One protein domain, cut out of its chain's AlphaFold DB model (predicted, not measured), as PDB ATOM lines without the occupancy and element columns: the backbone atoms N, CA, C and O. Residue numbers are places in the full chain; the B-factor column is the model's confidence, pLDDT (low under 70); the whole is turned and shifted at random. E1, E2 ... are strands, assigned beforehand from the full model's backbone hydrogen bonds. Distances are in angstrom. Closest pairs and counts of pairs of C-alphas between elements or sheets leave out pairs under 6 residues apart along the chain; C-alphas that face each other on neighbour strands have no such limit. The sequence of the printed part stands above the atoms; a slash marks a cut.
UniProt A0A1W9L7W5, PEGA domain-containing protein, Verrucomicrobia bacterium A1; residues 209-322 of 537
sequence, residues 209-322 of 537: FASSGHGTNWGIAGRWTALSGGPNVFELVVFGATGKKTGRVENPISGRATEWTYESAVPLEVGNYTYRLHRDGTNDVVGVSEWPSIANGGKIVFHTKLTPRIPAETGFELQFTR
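This is residues 209 to 322 of the 537 residues of the protein "PEGA domain-containing protein" of Verrucomicrobia bacterium A1 (UniProt A0A1W9L7W5). Two antiparallel sheets lie face to face as an elongated sandwich, a large twisted sheet of six strands curving over a small one of three. The large sheet's order is E1, E6, E9, E2, E5, E4, the small one's E3, E8, E7. The printed part has 114 residues, with nine named strands, E1 to E9 along the chain, and no named helix; its class is all strand. It is compact, with a radius of gyration of the C-alphas of 13.6 A, and spans 39 by 23 by 22 A.

E1, residues 209 to 211, begins at C-alpha 209 (37.659, -27.817, -24.101). E2 is residues 219 to 228, 26.4 A long; E3, 233 to 237; E4, 244 to 250, 20.4 A; E5, 257 to 264, 22.7 A. E6 is residues 274 to 278, E7 286 to 290 and E8 299 to 304. E9, residues 312 to 321, 29.4 A long, ends at C-alpha 321 (48.379, -21.517, -13.224).

In the strongly twisted large sheet, E1 and E4 are the edge strands. Within hydrogen-bond range are N 277 and O 210 of E6 and E1, 2.9 A; N 276 and O 319 of E6 and E9, 3.0 A; N 224 and O 316 of E2 and E9, 2.9 A; N 225 and O 261 of E2 and E5, 2.9 A. The hairpin E4 and E5 has N 247 and O 260 at 3.0 A. In the small sheet, E3 and E8 have N 234 and O 302 at 2.9 A, and the hairpin E7 and E8 has N 287 and O 303 at 2.9 A. The two sheets' strands stand at 31 degrees. Between the sheets, the closest C-alphas of E1 and E7 are those of Ala 210 and Val 288, 7.0 A apart, and of E3 and E4 those of Phe 234 and Val 249, 7.5 A.

The C-alphas farthest apart, of Thr 216 and Gly 255, are 41.4 A apart. The printed part has no cut. The link E2 to E3 is tight, the others short. No printed residue is under 70 in pLDDT.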
ATOM      1  N   PHE A 209      37.834 -26.530 -23.419       89.44
ATOM      2  CA  PHE A 209      37.659 -27.817 -24.101       89.44
ATOM      3  C   PHE A 209      38.787 -28.824 -23.843       89.44
ATOM      4  O   PHE A 209      38.688 -29.972 -24.273       89.44
ATOM      5  N   ALA A 210      39.843 -28.427 -23.126       92.38
ATOM      6  CA  ALA A 210      40.891 -29.322 -22.640       92.38
ATOM      7  C   ALA A 210      41.535 -28.757 -21.363       92.38
ATOM      8  O   ALA A 210      41.762 -27.550 -21.273       92.38
ATOM      9  N   SER A 211      41.867 -29.618 -20.397       92.19
ATOM     10  CA  SER A 211      42.628 -29.240 -19.199       92.19
ATOM     11  C   SER A 211      43.610 -30.337 -18.792       92.19
ATOM     12  O   SER A 211      43.327 -31.521 -18.959       92.19
ATOM     13  N   SER A 212      44.758 -29.938 -18.249       89.62
ATOM     14  CA  SER A 212      45.746 -30.838 -17.627       89.62
ATOM     15  C   SER A 212      45.473 -31.093 -16.141       89.62
ATOM     16  O   SER A 212      46.064 -31.996 -15.558       89.62
ATOM     17  N   GLY A 213      44.584 -30.311 -15.524       84.31
ATOM     18  CA  GLY A 213      44.218 -30.443 -14.115       84.31
ATOM     19  C   GLY A 213      43.272 -29.339 -13.644       84.31
ATOM     20  O   GLY A 213      42.695 -28.605 -14.449       84.31
ATOM     21  N   HIS A 214      43.117 -29.206 -12.330       78.19
ATOM     22  CA  HIS A 214      42.337 -28.131 -11.718       78.19
ATOM     23  C   HIS A 214      43.253 -27.033 -11.169       78.19
ATOM     24  O   HIS A 214      44.373 -27.302 -10.732       78.19
ATOM     25  N   GLY A 215      42.767 -25.795 -11.175       79.06
ATOM     26  CA  GLY A 215      43.504 -24.660 -10.637       79.06
ATOM     27  C   GLY A 215      42.687 -23.373 -10.631       79.06
ATOM     28  O   GLY A 215      41.569 -23.320 -11.155       79.06
ATOM     29  N   THR A 216      43.258 -22.341 -10.022       80.12
ATOM     30  CA  THR A 216      42.676 -21.001  -9.847       80.12
ATOM     31  C   THR A 216      43.605 -19.930 -10.410       80.12
ATOM     32  O   THR A 216      44.744 -20.230 -10.757       80.12
ATOM     33  N   ASN A 217      43.127 -18.686 -10.529       84.31
ATOM     34  CA  ASN A 217      43.950 -17.536 -10.938       84.31
ATOM     35  C   ASN A 217      44.699 -17.755 -12.266       84.31
ATOM     36  O   ASN A 217      45.906 -17.557 -12.371       84.31
ATOM     37  N   TRP A 218      43.961 -18.209 -13.277       91.25
ATOM     38  CA  TRP A 218      44.510 -18.546 -14.586       91.25
ATOM     39  C   TRP A 218      45.067 -17.312 -15.302       91.25
ATOM     40  O   TRP A 218      44.340 -16.354 -15.555       91.25
ATOM     41  N   GLY A 219      46.352 -17.362 -15.652       93.12
ATOM     42  CA  GLY A 219      47.001 -16.416 -16.555       93.12
ATOM     43  C   GLY A 219      46.976 -16.915 -17.999       93.12
ATOM     44  O   GLY A 219      46.770 -18.101 -18.253       93.12
ATOM     45  N   ILE A 220      47.218 -16.019 -18.953       96.50
ATOM     46  CA  ILE A 220      47.293 -16.348 -20.382       96.50
ATOM     47  C   ILE A 220      48.762 -16.549 -20.757       96.50
ATOM     48  O   ILE A 220      49.563 -15.628 -20.626       96.50
ATOM     49  N   ALA A 221      49.123 -17.748 -21.213       96.31
ATOM     50  CA  ALA A 221      50.471 -18.058 -21.686       96.31
ATOM     51  C   ALA A 221      50.667 -17.574 -23.128       96.31
ATOM     52  O   ALA A 221      51.692 -16.986 -23.466       96.31
ATOM     53  N   GLY A 222      49.665 -17.781 -23.980       96.75
ATOM     54  CA  GLY A 222      49.705 -17.358 -25.373       96.75
ATOM     55  C   GLY A 222      48.491 -17.814 -26.166       96.75
ATOM     56  O   GLY A 222      47.642 -18.550 -25.661       96.75
ATOM     57  N   ARG A 223      48.415 -17.370 -27.418       97.50
ATOM     58  CA  ARG A 223      47.331 -17.698 -28.349       97.50
ATOM     59  C   ARG A 223      47.886 -18.388 -29.575       97.50
ATOM     60  O   ARG A 223      48.891 -17.948 -30.125       97.50
ATOM     61  N   TRP A 224      47.229 -19.458 -29.999       96.88
ATOM     62  CA  TRP A 224      47.556 -20.163 -31.229       96.88
ATOM     63  C   TRP A 224      46.388 -20.095 -32.204       96.88
ATOM     64  O   TRP A 224      45.248 -20.307 -31.798       96.88
ATOM     65  N   THR A 225      46.672 -19.847 -33.482       95.75
ATOM     66  CA  THR A 225      45.678 -19.857 -34.562       95.75
ATOM     67  C   THR A 225      46.247 -20.459 -35.847       95.75
ATOM     68  O   THR A 225      47.440 -20.341 -36.142       95.75
ATOM     69  N   ALA A 226      45.386 -21.104 -36.632       93.56
ATOM     70  CA  ALA A 226      45.697 -21.633 -37.955       93.56
ATOM     71  C   ALA A 226      44.443 -21.725 -38.834       93.56
ATOM     72  O   ALA A 226      43.327 -21.892 -38.340       93.56
ATOM     73  N   LEU A 227      44.644 -21.693 -40.151       90.31
ATOM     74  CA  LEU A 227      43.594 -21.957 -41.136       90.31
ATOM     75  C   LEU A 227      43.697 -23.423 -41.586       90.31
ATOM     76  O   LEU A 227      44.351 -23.747 -42.578       90.31
ATOM     77  N   SER A 228      43.140 -24.333 -40.791       78.94
ATOM     78  CA  SER A 228      43.390 -25.765 -40.939       78.94
ATOM     79  C   SER A 228      42.646 -26.378 -42.126       78.94
ATOM     80  O   SER A 228      41.447 -26.167 -42.315       78.94
ATOM     81  N   GLY A 229      43.363 -27.190 -42.908       73.12
ATOM     82  CA  GLY A 229      42.809 -27.983 -44.009       73.12
ATOM     83  C   GLY A 229      42.370 -29.405 -43.632       73.12
ATOM     84  O   GLY A 229      41.914 -30.140 -44.504       73.12
ATOM     85  N   GLY A 230      42.549 -29.818 -42.373       77.00
ATOM     86  CA  GLY A 230      42.298 -31.191 -41.924       77.00
ATOM     87  C   GLY A 230      43.081 -31.555 -40.656       77.00
ATOM     88  O   GLY A 230      43.538 -30.660 -39.941       77.00
ATOM     89  N   PRO A 231      43.250 -32.851 -40.345       82.75
ATOM     90  CA  PRO A 231      44.018 -33.279 -39.184       82.75
ATOM     91  C   PRO A 231      45.514 -33.051 -39.415       82.75
ATOM     92  O   PRO A 231      46.102 -33.579 -40.356       82.75
ATOM     93  N   ASN A 232      46.111 -32.248 -38.546       88.00
ATOM     94  CA  ASN A 232      47.530 -31.924 -38.490       88.00
ATOM     95  C   ASN A 232      47.990 -32.077 -37.043       88.00
ATOM     96  O   ASN A 232      47.207 -31.806 -36.134       88.00
ATOM     97  N   VAL A 233      49.249 -32.455 -36.836       92.75
ATOM     98  CA  VAL A 233      49.888 -32.442 -35.513       92.75
ATOM     99  C   VAL A 233      50.790 -31.219 -35.430       92.75
ATOM    100  O   VAL A 233      51.573 -30.958 -36.341       92.75
ATOM    101  N   PHE A 234      50.669 -30.469 -34.339       95.12
ATOM    102  CA  PHE A 234      51.478 -29.291 -34.062       95.12
ATOM    103  C   PHE A 234      52.276 -29.496 -32.779       95.12
ATOM    104  O   PHE A 234      51.760 -30.028 -31.795       95.12
ATOM    105  N   GLU A 235      53.514 -29.009 -32.790       96.44
ATOM    106  CA  GLU A 235      54.382 -28.927 -31.619       96.44
ATOM    107  C   GLU A 235      54.768 -27.469 -31.378       96.44
ATOM    108  O   GLU A 235      55.340 -26.817 -32.254       96.44
ATOM    109  N   LEU A 236      54.479 -26.948 -30.184       95.94
ATOM    110  CA  LEU A 236      54.834 -25.580 -29.806       95.94
ATOM    111  C   LEU A 236      55.611 -25.578 -28.494       95.94
ATOM    112  O   LEU A 236      55.123 -26.057 -27.475       95.94
ATOM    113  N   VAL A 237      56.803 -24.981 -28.506       96.69
ATOM    114  CA  VAL A 237      57.565 -24.702 -27.280       96.69
ATOM    115  C   VAL A 237      56.954 -23.483 -26.589       96.69
ATOM    116  O   VAL A 237      56.990 -22.386 -27.153       96.69
ATOM    117  N   VAL A 238      56.418 -23.687 -25.383       96.56
ATOM    118  CA  VAL A 238      55.757 -22.672 -24.545       96.56
ATOM    119  C   VAL A 238      56.734 -22.047 -23.545       96.56
ATOM    120  O   VAL A 238      56.732 -20.828 -23.371       96.56
ATOM    121  N   PHE A 239      57.599 -22.845 -22.908       96.94
ATOM    122  CA  PHE A 239      58.598 -22.310 -21.974       96.94
ATOM    123  C   PHE A 239      59.603 -21.400 -22.681       96.94
ATOM    124  O   PHE A 239      60.125 -21.724 -23.746       96.94
ATOM    125  N   GLY A 240      59.843 -20.230 -22.090       93.12
ATOM    126  CA  GLY A 240      60.715 -19.191 -22.631       93.12
ATOM    127  C   GLY A 240      60.236 -18.586 -23.955       93.12
ATOM    128  O   GLY A 240      60.973 -17.810 -24.561       93.12
ATOM    129  N   ALA A 241      59.036 -18.925 -24.438       91.69
ATOM    130  CA  ALA A 241      58.526 -18.369 -25.681       91.69
ATOM    131  C   ALA A 241      58.225 -16.879 -25.509       91.69
ATOM    132  O   ALA A 241      57.494 -16.481 -24.604       91.69
ATOM    133  N   THR A 242      58.749 -16.056 -26.410       93.62
ATOM    134  CA  THR A 242      58.505 -14.613 -26.449       93.62
ATOM    135  C   THR A 242      58.023 -14.196 -27.832       93.62
ATOM    136  O   THR A 242      58.381 -14.807 -28.842       93.62
ATOM    137  N   GLY A 243      57.196 -13.150 -27.864       94.69
ATOM    138  CA  GLY A 243      56.705 -12.549 -29.098       94.69
ATOM    139  C   GLY A 243      55.836 -13.478 -29.949       94.69
ATOM    140  O   GLY A 243      55.233 -14.441 -29.467       94.69
ATOM    141  N   LYS A 244      55.772 -13.151 -31.240       96.94
ATOM    142  CA  LYS A 244      54.981 -13.856 -32.247       96.94
ATOM    143  C   LYS A 244      55.862 -14.828 -33.027       96.94
ATOM    144  O   LYS A 244      56.876 -14.434 -33.595       96.94
ATOM    145  N   LYS A 245      55.446 -16.088 -33.091       96.25
ATOM    146  CA  LYS A 245      56.025 -17.140 -33.928       96.25
ATOM    147  C   LYS A 245      55.035 -17.500 -35.021       96.25
ATOM    148  O   LYS A 245      53.836 -17.584 -34.771       96.25
ATOM    149  N   THR A 246      55.535 -17.741 -36.219       96.44
ATOM    150  CA  THR A 246      54.748 -18.289 -37.321       96.44
ATOM    151  C   THR A 246      55.436 -19.535 -37.846       96.44
ATOM    152  O   THR A 246      56.646 -19.708 -37.690       96.44
ATOM    153  N   GLY A 247      54.666 -20.425 -38.452       94.25
ATOM    154  CA  GLY A 247      55.220 -21.621 -39.057       94.25
ATOM    155  C   GLY A 247      54.257 -22.268 -40.029       94.25
ATOM    156  O   GLY A 247      53.168 -21.763 -40.302       94.25
ATOM    157  N   ARG A 248      54.699 -23.395 -40.576       93.88
ATOM    158  CA  ARG A 248      53.994 -24.120 -41.625       93.88
ATOM    159  C   ARG A 248      54.103 -25.618 -41.362       93.88
ATOM    160  O   ARG A 248      55.194 -26.101 -41.084       93.88
ATOM    161  N   VAL A 249      52.982 -26.331 -41.421       92.56
ATOM    162  CA  VAL A 249      52.909 -27.793 -41.257       92.56
ATOM    163  C   VAL A 249      52.214 -28.384 -42.471       92.56
ATOM    164  O   VAL A 249      51.135 -27.929 -42.847       92.56
ATOM    165  N   GLU A 250      52.827 -29.373 -43.110       88.94
ATOM    166  CA  GLU A 250      52.226 -30.061 -44.249       88.94
ATOM    167  C   GLU A 250      51.170 -31.057 -43.777       88.94
ATOM    168  O   GLU A 250      51.417 -31.867 -42.884       88.94
ATOM    169  N   ASN A 251      49.975 -30.981 -44.361       82.38
ATOM    170  CA  ASN A 251      48.905 -31.891 -44.007       82.38
ATOM    171  C   ASN A 251      49.130 -33.257 -44.664       82.38
ATOM    172  O   ASN A 251      49.135 -33.332 -45.894       82.38
ATOM    173  N   PRO A 252      49.243 -34.346 -43.884       76.94
ATOM    174  CA  PRO A 252      49.618 -35.650 -44.422       76.94
ATOM    175  C   PRO A 252      48.553 -36.254 -45.345       76.94
ATOM    176  O   PRO A 252      48.861 -37.147 -46.126       76.94
ATOM    177  N   ILE A 253      47.300 -35.789 -45.262       78.75
ATOM    178  CA  ILE A 253      46.189 -36.300 -46.074       78.75
ATOM    179  C   ILE A 253      46.041 -35.496 -47.367       78.75
ATOM    180  O   ILE A 253      45.868 -36.065 -48.440       78.75
ATOM    181  N   SER A 254      46.079 -34.168 -47.276       80.88
ATOM    182  CA  SER A 254      45.809 -33.283 -48.416       80.88
ATOM    183  C   SER A 254      47.063 -32.806 -49.153       80.88
ATOM    184  O   SER A 254      46.929 -32.200 -50.215       80.88
ATOM    185  N   GLY A 255      48.261 -32.995 -48.585       83.69
ATOM    186  CA  GLY A 255      49.521 -32.427 -49.087       83.69
ATOM    187  C   GLY A 255      49.568 -30.894 -49.054       83.69
ATOM    188  O   GLY A 255      50.518 -30.271 -49.518       83.69
ATOM    189  N   ARG A 256      48.523 -30.237 -48.532       84.62
ATOM    190  CA  ARG A 256      48.471 -28.783 -48.410       84.62
ATOM    191  C   ARG A 256      49.100 -28.370 -47.101       84.62
ATOM    192  O   ARG A 256      48.795 -28.902 -46.037       84.62
ATOM    193  N   ALA A 257      49.941 -27.361 -47.174       87.62
ATOM    194  CA  ALA A 257      50.561 -26.828 -45.989       87.62
ATOM    195  C   ALA A 257      49.647 -25.826 -45.275       87.62
ATOM    196  O   ALA A 257      49.109 -24.911 -45.893       87.62
ATOM    197  N   THR A 258      49.499 -26.017 -43.970       91.62
ATOM    198  CA  THR A 258      48.748 -25.166 -43.051       91.62
ATOM    199  C   THR A 258      49.703 -24.178 -42.399       91.62
ATOM    200  O   THR A 258      50.664 -24.581 -41.737       91.62
ATOM    201  N   GLU A 259      49.449 -22.889 -42.592       94.00
ATOM    202  CA  GLU A 259      50.156 -21.826 -41.884       94.00
ATOM    203  C   GLU A 259      49.538 -21.614 -40.504       94.00
ATOM    204  O   GLU A 259      48.320 -21.711 -40.325       94.00
ATOM    205  N   TRP A 260      50.390 -21.337 -39.524       95.75
ATOM    206  CA  TRP A 260      49.975 -21.128 -38.147       95.75
ATOM    207  C   TRP A 260      50.732 -19.972 -37.504       95.75
ATOM    208  O   TRP A 260      51.844 -19.621 -37.903       95.75
ATOM    209  N   THR A 261      50.115 -19.396 -36.478       96.81
ATOM    210  CA  THR A 261      50.671 -18.338 -35.638       96.81
ATOM    211  C   THR A 261      50.543 -18.729 -34.169       96.81
ATOM    212  O   THR A 261      49.497 -19.208 -33.747       96.81
ATOM    213  N   TYR A 262      51.597 -18.509 -33.387       96.88
ATOM    214  CA  TYR A 262      51.574 -18.549 -31.927       96.88
ATOM    215  C   TYR A 262      52.088 -17.222 -31.372       96.88
ATOM    216  O   TYR A 262      53.222 -16.838 -31.651       96.88
ATOM    217  N   GLU A 263      51.288 -16.529 -30.576       97.12
ATOM    218  CA  GLU A 263      51.673 -15.287 -29.913       97.12
ATOM    219  C   GLU A 263      51.769 -15.517 -28.408       97.12
ATOM    220  O   GLU A 263      50.770 -15.802 -27.746       97.12
ATOM    221  N   SER A 264      52.984 -15.424 -27.869       95.81
ATOM    222  CA  SER A 264      53.218 -15.523 -26.430       95.81
ATOM    223  C   SER A 264      52.730 -14.252 -25.738       95.81
ATOM    224  O   SER A 264      53.181 -13.156 -26.070       95.81
ATOM    225  N   ALA A 265      51.821 -14.405 -24.776       95.50
ATOM    226  CA  ALA A 265      51.320 -13.302 -23.962       95.50
ATOM    227  C   ALA A 265      52.239 -13.048 -22.759       95.50
ATOM    228  O   ALA A 265      52.554 -11.900 -22.449       95.50
ATOM    229  N   VAL A 266      52.699 -14.121 -22.104       92.75
ATOM    230  CA  VAL A 266      53.645 -14.066 -20.985       92.75
ATOM    231  C   VAL A 266      54.690 -15.169 -21.167       92.75
ATOM    232  O   VAL A 266      54.315 -16.338 -21.289       92.75
ATOM    233  N   PRO A 267      55.998 -14.847 -21.152       90.75
ATOM    234  CA  PRO A 267      57.030 -15.871 -21.193       90.75
ATOM    235  C   PRO A 267      56.976 -16.719 -19.921       90.75
ATOM    236  O   PRO A 267      57.200 -16.222 -18.818       90.75
ATOM    237  N   LEU A 268      56.687 -18.009 -20.077       93.50
ATOM    238  CA  LEU A 268      56.671 -18.944 -18.957       93.50
ATOM    239  C   LEU A 268      58.078 -19.452 -18.659       93.50
ATOM    240  O   LEU A 268      58.741 -20.013 -19.529       93.50
ATOM    241  N   GLU A 269      58.519 -19.303 -17.417       93.88
ATOM    242  CA  GLU A 269      59.720 -19.974 -16.919       93.88
ATOM    243  C   GLU A 269      59.512 -21.490 -16.880       93.88
ATOM    244  O   GLU A 269      58.381 -21.959 -16.730       93.88
ATOM    245  N   VAL A 270      60.605 -22.255 -16.946       92.94
ATOM    246  CA  VAL A 270      60.568 -23.711 -16.750       92.94
ATOM    247  C   VAL A 270      60.026 -24.012 -15.355       92.94
ATOM    248  O   VAL A 270      60.573 -23.547 -14.358       92.94
ATOM    249  N   GLY A 271      58.946 -24.784 -15.276       87.94
ATOM    250  CA  GLY A 271      58.312 -25.092 -14.001       87.94
ATOM    251  C   GLY A 271      57.111 -26.015 -14.131       87.94
ATOM    252  O   GLY A 271      56.732 -26.423 -15.227       87.94
ATOM    253  N   ASN A 272      56.507 -26.338 -12.992       86.44
ATOM    254  CA  ASN A 272      55.302 -27.151 -12.931       86.44
ATOM    255  C   ASN A 272      54.076 -26.238 -12.895       86.44
ATOM    256  O   ASN A 272      53.855 -25.521 -11.922       86.44
ATOM    257  N   TYR A 273      53.276 -26.287 -13.953       91.00
ATOM    258  CA  TYR A 273      52.025 -25.545 -14.061       91.00
ATOM    259  C   TYR A 273      50.879 -26.505 -14.350       91.00
ATOM    260  O   TYR A 273      51.085 -27.626 -14.819       91.00
ATOM    261  N   THR A 274      49.667 -26.036 -14.094       91.25
ATOM    262  CA  THR A 274      48.447 -26.600 -14.656       91.25
ATOM    263  C   THR A 274      48.019 -25.716 -15.821       91.25
ATOM    264  O   THR A 274      48.014 -24.493 -15.709       91.25
ATOM    265  N   TYR A 275      47.661 -26.333 -16.937       94.56
ATOM    266  CA  TYR A 275      47.216 -25.710 -18.180       94.56
ATOM    267  C   TYR A 275      45.770 -26.045 -18.524       94.56
ATOM    268  O   TYR A 275      45.297 -27.139 -18.203       94.56
ATOM    269  N   ARG A 276      45.117 -25.143 -19.259       95.81
ATOM    270  CA  ARG A 276      43.845 -25.393 -19.948       95.81
ATOM    271  C   ARG A 276      43.781 -24.644 -21.277       95.81
ATOM    272  O   ARG A 276      44.467 -23.637 -21.445       95.81
ATOM    273  N   LEU A 277      42.954 -25.130 -22.200       96.69
ATOM    274  CA  LEU A 277      42.660 -24.454 -23.462       96.69
ATOM    275  C   LEU A 277      41.300 -23.768 -23.384       96.69
ATOM    276  O   LEU A 277      40.275 -24.425 -23.176       96.69
ATOM    277  N   HIS A 278      41.321 -22.451 -23.553       95.38
ATOM    278  CA  HIS A 278      40.149 -21.601 -23.709       95.38
ATOM    279  C   HIS A 278      39.880 -21.365 -25.195       95.38
ATOM    280  O   HIS A 278      40.804 -21.283 -26.013       95.38
ATOM    281  N   ARG A 279      38.603 -21.330 -25.560       91.88
ATOM    282  CA  ARG A 279      38.172 -21.152 -26.937       91.88
ATOM    283  C   ARG A 279      38.240 -19.685 -27.340       91.88
ATOM    284  O   ARG A 279      37.526 -18.848 -26.800       91.88
ATOM    285  N   ASP A 280      39.029 -19.409 -28.370       86.00
ATOM    286  CA  ASP A 280      39.122 -18.075 -28.952       86.00
ATOM    287  C   ASP A 280      38.027 -17.881 -30.019       86.00
ATOM    288  O   ASP A 280      38.139 -18.371 -31.146       86.00
ATOM    289  N   GLY A 281      36.921 -17.235 -29.643       84.69
ATOM    290  CA  GLY A 281      35.811 -16.914 -30.544       84.69
ATOM    291  C   GLY A 281      35.098 -18.140 -31.131       84.69
ATOM    292  O   GLY A 281      34.682 -19.051 -30.413       84.69
ATOM    293  N   THR A 282      34.914 -18.150 -32.455       82.94
ATOM    294  CA  THR A 282      34.221 -19.227 -33.190       82.94
ATOM    295  C   THR A 282      35.155 -20.321 -33.701       82.94
ATOM    296  O   THR A 282      34.701 -21.212 -34.418       82.94
ATOM    297  N   ASN A 283      36.440 -20.265 -33.345       84.62
ATOM    298  CA  ASN A 283      37.450 -21.185 -33.849       84.62
ATOM    299  C   ASN A 283      37.141 -22.642 -33.488       84.62
ATOM    300  O   ASN A 283      36.670 -22.952 -32.389       84.62
ATOM    301  N   ASP A 284      37.441 -23.569 -34.393       84.50
ATOM    302  CA  ASP A 284      37.348 -24.997 -34.108       84.50
ATOM    303  C   ASP A 284      38.318 -25.418 -32.992       84.50
ATOM    304  O   ASP A 284      39.354 -24.792 -32.749       84.50
ATOM    305  N   VAL A 285      37.949 -26.482 -32.274       87.00
ATOM    306  CA  VAL A 285      38.715 -26.993 -31.129       87.00
ATOM    307  C   VAL A 285      39.768 -28.009 -31.562       87.00
ATOM    308  O   VAL A 285      39.571 -28.787 -32.500       87.00
ATOM    309  N   VAL A 286      40.866 -28.067 -30.816       90.88
ATOM    310  CA  VAL A 286      41.941 -29.053 -31.003       90.88
ATOM    311  C   VAL A 286      41.854 -30.174 -29.965       90.88
ATOM    312  O   VAL A 286      41.191 -30.037 -28.936       90.88
ATOM    313  N   GLY A 287      42.506 -31.304 -30.227       91.69
ATOM    314  CA  GLY A 287      42.768 -32.332 -29.220       91.69
ATOM    315  C   GLY A 287      44.197 -32.212 -28.702       91.69
ATOM    316  O   GLY A 287      45.126 -32.136 -29.499       91.69
ATOM    317  N   VAL A 288      44.392 -32.194 -27.383       96.00
ATOM    318  CA  VAL A 288      45.737 -32.154 -26.787       96.00
ATOM    319  C   VAL A 288      46.253 -33.578 -26.619       96.00
ATOM    320  O   VAL A 288      45.586 -34.408 -26.005       96.00
ATOM    321  N   SER A 289      47.431 -33.848 -27.171       95.75
ATOM    322  CA  SER A 289      48.139 -35.120 -27.015       95.75
ATOM    323  C   SER A 289      49.115 -35.063 -25.839       95.75
ATOM    324  O   SER A 289      49.249 -36.036 -25.104       95.75
ATOM    325  N   GLU A 290      49.770 -33.916 -25.639       96.56
ATOM    326  CA  GLU A 290      50.756 -33.721 -24.579       96.56
ATOM    327  C   GLU A 290      50.757 -32.267 -24.091       96.56
ATOM    328  O   GLU A 290      50.732 -31.332 -24.894       96.56
ATOM    329  N   TRP A 291      50.786 -32.066 -22.772       97.31
ATOM    330  CA  TRP A 291      50.847 -30.741 -22.149       97.31
ATOM    331  C   TRP A 291      52.295 -30.293 -21.906       97.31
ATOM    332  O   TRP A 291      53.153 -31.152 -21.698       97.31
ATOM    333  N   PRO A 292      52.581 -28.976 -21.848       96.69
ATOM    334  CA  PRO A 292      53.910 -28.490 -21.486       96.69
ATOM    335  C   PRO A 292      54.362 -29.043 -20.135       96.69
ATOM    336  O   PRO A 292      53.636 -28.979 -19.146       96.69
ATOM    337  N   SER A 293      55.575 -29.581 -20.088       94.00
ATOM    338  CA  SER A 293      56.176 -30.105 -18.866       94.00
ATOM    339  C   SER A 293      57.691 -29.935 -18.893       94.00
ATOM    340  O   SER A 293      58.292 -29.687 -19.937       94.00
ATOM    341  N   ILE A 294      58.344 -30.091 -17.741       91.69
ATOM    342  CA  ILE A 294      59.813 -30.100 -17.682       91.69
ATOM    343  C   ILE A 294      60.368 -31.271 -18.516       91.69
ATOM    344  O   ILE A 294      61.357 -31.102 -19.226       91.69
ATOM    345  N   ALA A 295      59.686 -32.422 -18.496       91.44
ATOM    346  CA  ALA A 295      60.107 -33.640 -19.188       91.44
ATOM    347  C   ALA A 295      60.154 -33.492 -20.719       91.44
ATOM    348  O   ALA A 295      61.046 -34.046 -21.355       91.44
ATOM    349  N   ASN A 296      59.242 -32.712 -21.311       95.12
ATOM    350  CA  ASN A 296      59.199 -32.480 -22.759       95.12
ATOM    351  C   ASN A 296      59.785 -31.130 -23.201       95.12
ATOM    352  O   ASN A 296      59.581 -30.700 -24.340       95.12
ATOM    353  N   GLY A 297      60.511 -30.448 -22.310       95.31
ATOM    354  CA  GLY A 297      61.114 -29.146 -22.598       95.31
ATOM    355  C   GLY A 297      60.092 -28.017 -22.779       95.31
ATOM    356  O   GLY A 297      60.369 -27.048 -23.482       95.31
ATOM    357  N   GLY A 298      58.908 -28.134 -22.173       95.19
ATOM    358  CA  GLY A 298      57.854 -27.123 -22.220       95.19
ATOM    359  C   GLY A 298      57.043 -27.122 -23.505       95.19
ATOM    360  O   GLY A 298      56.546 -26.065 -23.898       95.19
ATOM    361  N   LYS A 299      56.939 -28.263 -24.188       97.19
ATOM    362  CA  LYS A 299      56.193 -28.396 -25.440       97.19
ATOM    363  C   LYS A 299      54.734 -28.761 -25.192       97.19
ATOM    364  O   LYS A 299      54.446 -29.682 -24.437       97.19
ATOM    365  N   ILE A 300      53.818 -28.084 -25.879       97.62
ATOM    366  CA  ILE A 300      52.458 -28.594 -26.084       97.62
ATOM    367  C   ILE A 300      52.399 -29.312 -27.435       97.62
ATOM    368  O   ILE A 300      52.864 -28.773 -28.444       97.62
ATOM    369  N   VAL A 301      51.820 -30.512 -27.442       97.06
ATOM    370  CA  VAL A 301      51.557 -31.300 -28.650       97.06
ATOM    371  C   VAL A 301      50.053 -31.473 -28.782       97.06
ATOM    372  O   VAL A 301      49.390 -31.969 -27.870       97.06
ATOM    373  N   PHE A 302      49.491 -31.059 -29.910       96.06
ATOM    374  CA  PHE A 302      48.051 -31.123 -30.151       96.06
ATOM    375  C   PHE A 302      47.753 -31.386 -31.622       96.06
ATOM    376  O   PHE A 302      48.613 -31.233 -32.488       96.06
ATOM    377  N   HIS A 303      46.518 -31.791 -31.903       93.94
ATOM    378  CA  HIS A 303      46.058 -32.095 -33.245       93.94
ATOM    379  C   HIS A 303      44.757 -31.371 -33.588       93.94
ATOM    380  O   HIS A 303      43.842 -31.254 -32.768       93.94
ATOM    381  N   THR A 304      44.660 -30.891 -34.824       91.75
ATOM    382  CA  THR A 304      43.409 -30.353 -35.371       91.75
ATOM    383  C   THR A 304      42.460 -31.499 -35.707       91.75
ATOM    384  O   THR A 304      42.885 -32.588 -36.096       91.75
ATOM    385  N   LYS A 305      41.157 -31.279 -35.526       85.25
ATOM    386  CA  LYS A 305      40.136 -32.285 -35.844       85.25
ATOM    387  C   LYS A 305      39.760 -32.219 -37.323       85.25
ATOM    388  O   LYS A 305      39.987 -31.213 -37.990       85.25
ATOM    389  N   LEU A 306      39.170 -33.299 -37.834       81.00
ATOM    390  CA  LEU A 306      38.507 -33.261 -39.131       81.00
ATOM    391  C   LEU A 306      37.267 -32.373 -38.997       81.00
ATOM    392  O   LEU A 306      36.400 -32.650 -38.169       81.00
ATOM    393  N   THR A 307      37.200 -31.308 -39.786       75.00
ATOM    394  CA  THR A 307      36.068 -30.379 -39.780       75.00
ATOM    395  C   THR A 307      35.305 -30.522 -41.102       75.00
ATOM    396  O   THR A 307      35.906 -30.835 -42.134       75.00
ATOM    397  N   PRO A 308      33.980 -30.306 -41.107       72.81
ATOM    398  CA  PRO A 308      33.194 -30.332 -42.337       72.81
ATOM    399  C   PRO A 308      33.443 -29.101 -43.227       72.81
ATOM    400  O   PRO A 308      33.030 -29.091 -44.383       72.81
ATOM    401  N   ARG A 309      34.107 -28.057 -42.707       75.44
ATOM    402  CA  ARG A 309      34.355 -26.793 -43.406       75.44
ATOM    403  C   ARG A 309      35.852 -26.625 -43.641       75.44
ATOM    404  O   ARG A 309      36.581 -26.249 -42.736       75.44
ATOM    405  N   ILE A 310      36.303 -26.875 -44.866       73.62
ATOM    406  CA  ILE A 310      37.716 -26.748 -45.236       73.62
ATOM    407  C   ILE A 310      37.893 -25.518 -46.142       73.62
ATOM    408  O   ILE A 310      37.282 -25.481 -47.213       73.62
ATOM    409  N   PRO A 311      38.732 -24.531 -45.770       76.94
ATOM    410  CA  PRO A 311      39.528 -24.450 -44.540       76.94
ATOM    411  C   PRO A 311      38.707 -23.990 -43.317       76.94
ATOM    412  O   PRO A 311      37.751 -23.226 -43.462       76.94
ATOM    413  N   ALA A 312      39.106 -24.430 -42.121       84.62
ATOM    414  CA  ALA A 312      38.508 -24.029 -40.845       84.62
ATOM    415  C   ALA A 312      39.475 -23.181 -40.019       84.62
ATOM    416  O   ALA A 312      40.618 -23.575 -39.771       84.62
ATOM    417  N   GLU A 313      38.995 -22.040 -39.537       89.88
ATOM    418  CA  GLU A 313      39.698 -21.253 -38.528       89.88
ATOM    419  C   GLU A 313      39.747 -22.064 -37.231       89.88
ATOM    420  O   GLU A 313      38.721 -22.425 -36.658       89.88
ATOM    421  N   THR A 314      40.952 -22.436 -36.814       91.88
ATOM    422  CA  THR A 314      41.197 -23.252 -35.625       91.88
ATOM    423  C   THR A 314      42.137 -22.490 -34.711       91.88
ATOM    424  O   THR A 314      43.099 -21.885 -35.178       91.88
ATOM    425  N   GLY A 315      41.885 -22.514 -33.409       93.19
ATOM    426  CA  GLY A 315      42.655 -21.695 -32.489       93.19
ATOM    427  C   GLY A 315      42.256 -21.872 -31.038       93.19
ATOM    428  O   GLY A 315      41.188 -22.400 -30.729       93.19
ATOM    429  N   PHE A 316      43.144 -21.448 -30.148       95.94
ATOM    430  CA  PHE A 316      42.924 -21.485 -28.711       95.94
ATOM    431  C   PHE A 316      43.774 -20.457 -27.977       95.94
ATOM    432  O   PHE A 316      44.857 -20.070 -28.423       95.94
ATOM    433  N   GLU A 317      43.311 -20.104 -26.786       97.06
ATOM    434  CA  GLU A 317      44.103 -19.424 -25.778       97.06
ATOM    435  C   GLU A 317      44.614 -20.452 -24.757       97.06
ATOM    436  O   GLU A 317      43.841 -21.155 -24.101       97.06
ATOM    437  N   LEU A 318      45.938 -20.575 -24.643       97.06
ATOM    438  CA  LEU A 318      46.579 -21.418 -23.641       97.06
ATOM    439  C   LEU A 318      46.639 -20.645 -22.332       97.06
ATOM    440  O   LEU A 318      47.357 -19.651 -22.223       97.06
ATOM    441  N   GLN A 319      45.925 -21.136 -21.328       96.88
ATOM    442  CA  GLN A 319      45.949 -20.578 -19.986       96.88
ATOM    443  C   GLN A 319      46.756 -21.471 -19.043       96.88
ATOM    444  O   GLN A 319      46.817 -22.688 -19.232       96.88
ATOM    445  N   PHE A 320      47.373 -20.870 -18.026       94.56
ATOM    446  CA  PHE A 320      48.236 -21.545 -17.059       94.56
ATOM    447  C   PHE A 320      47.985 -21.058 -15.626       94.56
ATOM    448  O   PHE A 320      47.541 -19.933 -15.406       94.56
ATOM    449  N   THR A 321      48.312 -21.890 -14.641       90.00
ATOM    450  CA  THR A 321      48.379 -21.517 -13.224       90.00
ATOM    451  C   THR A 321      49.441 -22.337 -12.497       90.00
ATOM    452  O   THR A 321      49.732 -23.469 -12.883       90.00
ATOM    453  N   ARG A 322      50.053 -21.759 -11.455       83.62
ATOM    454  CA  ARG A 322      50.949 -22.473 -10.524       83.62
ATOM    455  C   ARG A 322      50.188 -23.067  -9.332       83.62
ATOM    456  O   ARG A 322      50.735 -23.900  -8.620       83.62
TER     457      ARG A 322